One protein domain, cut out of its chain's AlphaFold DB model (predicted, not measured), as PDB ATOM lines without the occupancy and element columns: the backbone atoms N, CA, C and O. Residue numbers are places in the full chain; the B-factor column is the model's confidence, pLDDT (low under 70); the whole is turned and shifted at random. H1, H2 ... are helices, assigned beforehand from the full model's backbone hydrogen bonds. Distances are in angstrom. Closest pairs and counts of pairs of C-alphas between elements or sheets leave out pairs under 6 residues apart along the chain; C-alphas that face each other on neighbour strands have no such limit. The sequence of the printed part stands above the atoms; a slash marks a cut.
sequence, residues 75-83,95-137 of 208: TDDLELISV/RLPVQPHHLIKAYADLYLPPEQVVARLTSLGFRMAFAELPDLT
ATOM      1  N   THR A  75      19.554 -33.365  -3.243       84.69
ATOM      2  CA  THR A  75      20.808 -33.312  -2.466       84.69
ATOM      3  C   THR A  75      22.034 -33.542  -3.357       84.69
ATOM      4  O   THR A  75      22.974 -32.757  -3.313       84.69
ATOM      5  N   ASP A  76      21.971 -34.525  -4.257       89.75
ATOM      6  CA  ASP A  76      23.041 -34.800  -5.227       89.75
ATOM      7  C   ASP A  76      23.307 -33.610  -6.170       89.75
ATOM      8  O   ASP A  76      24.427 -33.423  -6.643       89.75
ATOM      9  N   ASP A  77      22.292 -32.781  -6.452       90.75
ATOM     10  CA  ASP A  77      22.482 -31.579  -7.268       90.75
ATOM     11  C   ASP A  77      23.205 -30.499  -6.479       90.75
ATOM     12  O   ASP A  77      24.071 -29.831  -7.035       90.75
ATOM     13  N   LEU A  78      22.856 -30.337  -5.199       88.94
ATOM     14  CA  LEU A  78      23.527 -29.406  -4.295       88.94
ATOM     15  C   LEU A  78      24.997 -29.781  -4.119       88.94
ATOM     16  O   LEU A  78      25.857 -28.905  -4.212       88.94
ATOM     17  N   GLU A  79      25.298 -31.068  -3.936       92.06
ATOM     18  CA  GLU A  79      26.676 -31.563  -3.936       92.06
ATOM     19  C   GLU A  79      27.360 -31.216  -5.256       92.06
ATOM     20  O   GLU A  79      28.419 -30.598  -5.262       92.06
ATOM     21  N   LEU A  80      26.731 -31.510  -6.393       92.56
ATOM     22  CA  LEU A  80      27.369 -31.297  -7.685       92.56
ATOM     23  C   LEU A  80      27.601 -29.819  -8.041       92.56
ATOM     24  O   LEU A  80      28.536 -29.524  -8.787       92.56
ATOM     25  N   ILE A  81      26.778 -28.889  -7.552       91.19
ATOM     26  CA  ILE A  81      26.939 -27.447  -7.814       91.19
ATOM     27  C   ILE A  81      27.718 -26.709  -6.721       91.19
ATOM     28  O   ILE A  81      28.019 -25.532  -6.908       91.19
ATOM     29  N   SER A  82      28.050 -27.360  -5.606       90.06
ATOM     30  CA  SER A  82      29.011 -26.834  -4.633       90.06
ATOM     31  C   SER A  82      30.410 -26.846  -5.250       90.06
ATOM     32  O   SER A  82      30.827 -27.841  -5.837       90.06
ATOM     33  N   VAL A  83      31.168 -25.757  -5.096       84.81
ATOM     34  CA  VAL A  83      32.591 -25.703  -5.482       84.81
ATOM     35  C   VAL A  83      33.384 -26.786  -4.747       84.81
ATOM     36  O   VAL A  83      34.343 -27.349  -5.294       84.81
ATOM     37  N   ARG A  95      26.620 -18.184 -14.624       77.81
ATOM     38  CA  ARG A  95      27.093 -17.264 -15.673       77.81
ATOM     39  C   ARG A  95      28.500 -17.603 -16.147       77.81
ATOM     40  O   ARG A  95      28.883 -17.179 -17.241       77.81
ATOM     41  N   LEU A  96      29.265 -18.348 -15.359       82.19
ATOM     42  CA  LEU A  96      30.607 -18.778 -15.712       82.19
ATOM     43  C   LEU A  96      30.558 -20.205 -16.267       82.19
ATOM     44  O   LEU A  96      29.807 -21.046 -15.776       82.19
ATOM     45  N   PRO A  97      31.315 -20.498 -17.335       86.62
ATOM     46  CA  PRO A  97      31.386 -21.857 -17.828       86.62
ATOM     47  C   PRO A  97      32.127 -22.742 -16.810       86.62
ATOM     48  O   PRO A  97      33.213 -22.389 -16.345       86.62
ATOM     49  N   VAL A  98      31.543 -23.898 -16.498       88.69
ATOM     50  CA  VAL A  98      32.118 -24.929 -15.636       88.69
ATOM     51  C   VAL A  98      33.363 -25.476 -16.299       88.69
ATOM     52  O   VAL A  98      33.367 -25.912 -17.451       88.69
ATOM     53  N   GLN A  99      34.442 -25.427 -15.549       84.00
ATOM     54  CA  GLN A  99      35.762 -25.784 -16.018       84.00
ATOM     55  C   GLN A  99      36.008 -27.296 -15.867       84.00
ATOM     56  O   GLN A  99      35.403 -27.926 -14.994       84.00
ATOM     57  N   PRO A 100      36.923 -27.894 -16.659       80.56
ATOM     58  CA  PRO A 100      37.165 -29.341 -16.642       80.56
ATOM     59  C   PRO A 100      37.484 -29.892 -15.251       80.56
ATOM     60  O   PRO A 100      37.047 -30.980 -14.905       80.56
ATOM     61  N   HIS A 101      38.202 -29.126 -14.430       75.88
ATOM     62  CA  HIS A 101      38.604 -29.538 -13.087       75.88
ATOM     63  C   HIS A 101      37.444 -29.939 -12.178       75.88
ATOM     64  O   HIS A 101      37.614 -30.824 -11.346       75.88
ATOM     65  N   HIS A 102      36.277 -29.311 -12.339       85.75
ATOM     66  CA  HIS A 102      35.110 -29.607 -11.519       85.75
ATOM     67  C   HIS A 102      34.604 -31.023 -11.781       85.75
ATOM     68  O   HIS A 102      34.299 -31.762 -10.852       85.75
ATOM     69  N   LEU A 103      34.624 -31.450 -13.050       86.75
ATOM     70  CA  LEU A 103      34.317 -32.830 -13.430       86.75
ATOM     71  C   LEU A 103      35.329 -33.795 -12.831       86.75
ATOM     72  O   LEU A 103      34.960 -34.885 -12.408       86.75
ATOM     73  N   ILE A 104      36.606 -33.408 -12.811       78.94
ATOM     74  CA  ILE A 104      37.642 -34.274 -12.260       78.94
ATOM     75  C   ILE A 104      37.455 -34.440 -10.752       78.94
ATOM     76  O   ILE A 104      37.557 -35.554 -10.251       78.94
ATOM     77  N   LYS A 105      37.133 -33.354 -10.046       80.12
ATOM     78  CA  LYS A 105      36.812 -33.383  -8.618       80.12
ATOM     79  C   LYS A 105      35.572 -34.247  -8.352       80.12
ATOM     80  O   LYS A 105      35.624 -35.124  -7.502       80.12
ATOM     81  N   ALA A 106      34.510 -34.090  -9.146       87.31
ATOM     82  CA  ALA A 106      33.285 -34.887  -9.023       87.31
ATOM     83  C   ALA A 106      33.518 -36.378  -9.295       87.31
ATOM     84  O   ALA A 106      32.995 -37.235  -8.583       87.31
ATOM     85  N   TYR A 107      34.363 -36.701 -10.272       83.50
ATOM     86  CA  TYR A 107      34.802 -38.073 -10.503       83.50
ATOM     87  C   TYR A 107      35.607 -38.628  -9.321       83.50
ATOM     88  O   TYR A 107      35.482 -39.804  -8.992       83.50
ATOM     89  N   ALA A 108      36.419 -37.791  -8.673       77.56
ATOM     90  CA  ALA A 108      37.285 -38.196  -7.575       77.56
ATOM     91  C   ALA A 108      36.551 -38.420  -6.253       77.56
ATOM     92  O   ALA A 108      36.776 -39.429  -5.589       77.56
ATOM     93  N   ASP A 109      35.709 -37.460  -5.875       80.75
ATOM     94  CA  ASP A 109      35.113 -37.386  -4.545       80.75
ATOM     95  C   ASP A 109      33.739 -38.063  -4.510       80.75
ATOM     96  O   ASP A 109      33.411 -38.745  -3.540       80.75
ATOM     97  N   LEU A 110      32.965 -37.935  -5.594       84.62
ATOM     98  CA  LEU A 110      31.602 -38.468  -5.701       84.62
ATOM     99  C   LEU A 110      31.521 -39.731  -6.573       84.62
ATOM    100  O   LEU A 110      30.448 -40.308  -6.729       84.62
ATOM    101  N   TYR A 111      32.642 -40.178  -7.157       83.44
ATOM    102  CA  TYR A 111      32.706 -41.324  -8.080       83.44
ATOM    103  C   TYR A 111      31.771 -41.199  -9.295       83.44
ATOM    104  O   TYR A 111      31.362 -42.202  -9.887       83.44
ATOM    105  N   LEU A 112      31.442 -39.965  -9.695       87.00
ATOM    106  CA  LEU A 112      30.523 -39.696 -10.797       87.00
ATOM    107  C   LEU A 112      31.258 -39.662 -12.144       87.00
ATOM    108  O   LEU A 112      32.180 -38.863 -12.320       87.00
ATOM    109  N   PRO A 113      30.845 -40.467 -13.142       86.50
ATOM    110  CA  PRO A 113      31.429 -40.407 -14.473       86.50
ATOM    111  C   PRO A 113      31.293 -39.006 -15.098       86.50
ATOM    112  O   PRO A 113      30.221 -38.405 -15.000       86.50
ATOM    113  N   PRO A 114      32.312 -38.507 -15.820       86.44
ATOM    114  CA  PRO A 114      32.312 -37.147 -16.379       86.44
ATOM    115  C   PRO A 114      31.109 -36.852 -17.282       86.44
ATOM    116  O   PRO A 114      30.533 -35.772 -17.220       86.44
ATOM    117  N   GLU A 115      30.689 -37.843 -18.069       89.38
ATOM    118  CA  GLU A 115      29.487 -37.809 -18.913       89.38
ATOM    119  C   GLU A 115      28.221 -37.490 -18.095       89.38
ATOM    120  O   GLU A 115      27.406 -36.656 -18.487       89.38
ATOM    121  N   GLN A 116      28.070 -38.126 -16.926       91.69
ATOM    122  CA  GLN A 116      26.919 -37.922 -16.043       91.69
ATOM    123  C   GLN A 116      26.963 -36.539 -15.399       91.69
ATOM    124  O   GLN A 116      25.942 -35.854 -15.352       91.69
ATOM    125  N   VAL A 117      28.153 -36.102 -14.974       92.44
ATOM    126  CA  VAL A 117      28.368 -34.759 -14.422       92.44
ATOM    127  C   VAL A 117      27.990 -33.688 -15.448       92.44
ATOM    128  O   VAL A 117      27.206 -32.790 -15.137       92.44
ATOM    129  N   VAL A 118      28.476 -33.800 -16.690       93.19
ATOM    130  CA  VAL A 118      28.151 -32.851 -17.770       93.19
ATOM    131  C   VAL A 118      26.665 -32.852 -18.080       93.19
ATOM    132  O   VAL A 118      26.065 -31.778 -18.160       93.19
ATOM    133  N   ALA A 119      26.061 -34.030 -18.244       92.56
ATOM    134  CA  ALA A 119      24.637 -34.142 -18.529       92.56
ATOM    135  C   ALA A 119      23.805 -33.468 -17.431       92.56
ATOM    136  O   ALA A 119      22.887 -32.697 -17.729       92.56
ATOM    137  N   ARG A 120      24.163 -33.702 -16.161       92.94
ATOM    138  CA  ARG A 120      23.439 -33.140 -15.025       92.94
ATOM    139  C   ARG A 120      23.612 -31.631 -14.928       92.94
ATOM    140  O   ARG A 120      22.605 -30.926 -14.947       92.94
ATOM    141  N   LEU A 121      24.842 -31.118 -14.942       92.00
ATOM    142  CA  LEU A 121      25.109 -29.675 -14.891       92.00
ATOM    143  C   LEU A 121      24.479 -28.926 -16.074       92.00
ATOM    144  O   LEU A 121      23.892 -27.861 -15.890       92.00
ATOM    145  N   THR A 122      24.504 -29.504 -17.277       91.31
ATOM    146  CA  THR A 122      23.838 -28.915 -18.451       91.31
ATOM    147  C   THR A 122      22.323 -28.848 -18.258       91.31
ATOM    148  O   THR A 122      21.707 -27.831 -18.573       91.31
ATOM    149  N   SER A 123      21.710 -29.894 -17.686       88.75
ATOM    150  CA  SER A 123      20.273 -29.893 -17.369       88.75
ATOM    151  C   SER A 123      19.885 -28.839 -16.322       88.75
ATOM    152  O   SER A 123      18.754 -28.356 -16.337       88.75
ATOM    153  N   LEU A 124      20.835 -28.449 -15.464       86.31
ATOM    154  CA  LEU A 124      20.702 -27.385 -14.466       86.31
ATOM    155  C   LEU A 124      21.033 -25.984 -15.023       86.31
ATOM    156  O   LEU A 124      20.969 -24.999 -14.294       86.31
ATOM    157  N   GLY A 125      21.357 -25.872 -16.318       86.19
ATOM    158  CA  GLY A 125      21.595 -24.597 -17.001       86.19
ATOM    159  C   GLY A 125      23.051 -24.123 -17.010       86.19
ATOM    160  O   GLY A 125      23.322 -23.015 -17.476       86.19
ATOM    161  N   PHE A 126      23.997 -24.940 -16.545       89.19
ATOM    162  CA  PHE A 126      25.418 -24.615 -16.625       89.19
ATOM    163  C   PHE A 126      25.973 -24.850 -18.033       89.19
ATOM    164  O   PHE A 126      25.593 -25.785 -18.737       89.19
ATOM    165  N   ARG A 127      26.929 -24.009 -18.435       91.62
ATOM    166  CA  ARG A 127      27.702 -24.177 -19.676       91.62
ATOM    167  C   ARG A 127      29.055 -24.789 -19.356       91.62
ATOM    168  O   ARG A 127      29.618 -24.452 -18.326       91.62
ATOM    169  N   MET A 128      29.599 -25.633 -20.227       91.25
ATOM    170  CA  MET A 128      30.946 -26.192 -20.055       91.25
ATOM    171  C   MET A 128      31.998 -25.308 -20.739       91.25
ATOM    172  O   MET A 128      31.731 -24.701 -21.776       91.25
ATOM    173  N   ALA A 129      33.199 -25.236 -20.167       86.81
ATOM    174  CA  ALA A 129      34.336 -24.492 -20.720       86.81
ATOM    175  C   ALA A 129      35.156 -25.299 -21.746       86.81
ATOM    176  O   ALA A 129      36.204 -24.846 -22.199       86.81
ATOM    177  N   PHE A 130      34.704 -26.504 -22.089       81.81
ATOM    178  CA  PHE A 130      35.387 -27.463 -22.950       81.81
ATOM    179  C   PHE A 130      34.378 -28.117 -23.896       81.81
ATOM    180  O   PHE A 130      33.204 -28.269 -23.558       81.81
ATOM    181  N   ALA A 131      34.842 -28.481 -25.093       81.25
ATOM    182  CA  ALA A 131      34.036 -29.183 -26.091       81.25
ATOM    183  C   ALA A 131      34.184 -30.710 -25.994       81.25
ATOM    184  O   ALA A 131      33.243 -31.438 -26.290       81.25
ATOM    185  N   GLU A 132      35.355 -31.182 -25.560       82.12
ATOM    186  CA  GLU A 132      35.674 -32.598 -25.382       82.12
ATOM    187  C   GLU A 132      35.893 -32.895 -23.899       82.12
ATOM    188  O   GLU A 132      36.449 -32.066 -23.172       82.12
ATOM    189  N   LEU A 133      35.441 -34.067 -23.446       79.56
ATOM    190  CA  LEU A 133      35.615 -34.478 -22.057       79.56
ATOM    191  C   LEU A 133      37.103 -34.635 -21.721       79.56
ATOM    192  O   LEU A 133      37.857 -35.178 -22.533       79.56
ATOM    193  N   PRO A 134      37.532 -34.215 -20.518       71.94
ATOM    194  CA  PRO A 134      38.879 -34.506 -20.060       71.94
ATOM    195  C   PRO A 134      39.097 -36.024 -20.025       71.94
ATOM    196  O   PRO A 134      38.232 -36.782 -19.580       71.94
ATOM    197  N   ASP A 135      40.266 -36.463 -20.489       73.94
ATOM    198  CA  ASP A 135      40.644 -37.875 -20.495       73.94
ATOM    199  C   ASP A 135      40.889 -38.380 -19.065       73.94
ATOM    200  O   ASP A 135      42.002 -38.331 -18.533       73.94
ATOM    201  N   LEU A 136      39.819 -38.883 -18.451       69.69
ATOM    202  CA  LEU A 136      39.784 -39.402 -17.084       69.69
ATOM    203  C   LEU A 136      39.880 -40.928 -17.014       69.69
ATOM    204  O   LEU A 136      39.579 -41.529 -15.988       69.69
ATOM    205  N   THR A 137      40.349 -41.571 -18.085       64.81
ATOM    206  CA  THR A 137      40.506 -43.033 -18.146       64.81
ATOM    207  C   THR A 137      41.548 -43.589 -17.157       64.81
ATOM    208  O   THR A 137      41.592 -44.795 -16.917       64.81
TER     209      THR A 137
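AT A GLANCE: This is residues 75 to 83 and 95 to 137 of the 208 residues of an uncharacterized protein of Kutzneria buriramensis (UniProt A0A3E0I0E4). Three short helices are gathered in a small cluster, their centres making a triangle: H3 runs crosswise to both H1 and H2, and H1 and H2 run opposite ways with a gap between them that they nearly close. After H3 the chain goes on as a stretch without a named element, residues 124 to 137, which turns back from the end of H3, passes the side of the domain where H2 begins, and ends far from Arg 95. The printed part has 52 residues with three named helices, H1, H2 and H3 in that order along the chain, and no named strand; the class is all helix. The whole is compact, with a radius of gyration of the C-alphas of 10.0 A, and its C-alphas span 26 by 23 by 16 A.

HOW THE PARTS SIT: H3, residues 114 to 123, touches both H2, residues 100 to 109, and H1, residues 75 to 81. H2 and H3 have 7 pairs of C-alphas within 8 A, the closest being those of Leu 103 and Pro 114, 5.6 A apart. They run opposite ways at a steep tilt of 66 degrees, and the 4 residues between them make a tight link. H1 and H3 stand about perpendicular, at 85 degrees, and their closest C-alphas are those of Leu 80 and Val 117, 7.6 A apart. H1 and H2 are close but not clearly touching, with 1 pair of C-alphas within 8 A, those of Leu 80 and Ala 106 at 7.0 A. They run opposite ways at a shallow tilt of 35.0 degrees, only just short of steep. In H1, H2 and H3 every O i to N i+4 pair is within hydrogen-bond range.

IN THESE COORDINATES: H2 begins at C-alpha 100, at (37.165, -29.341, -16.642), and is 14.7 A long from first to last C-alpha. H3 is 14.1 A long by the same measure and ends at C-alpha 123, at (20.273, -29.893, -17.369). H1 is 10.0 A long and begins at C-alpha 75, at (20.808, -33.312, -2.466).

THE WHOLE: The two C-alphas farthest apart are those of Arg 95 and Thr 137, 29.2 A. Residues 84 to 94 are cut out and not printed, and C-alphas 83 and 95 are 14.3 A apart across this cut. The link across the cut joins H1 to H2 and has 18 residues in the chain, 11 of them not printed. The C-alphas of residues 124 to 137 lie 8 to 16 A from the mean of the C-alphas. The mean pLDDT of the printed part is 85.2, and residues 136 to 137 are under 70.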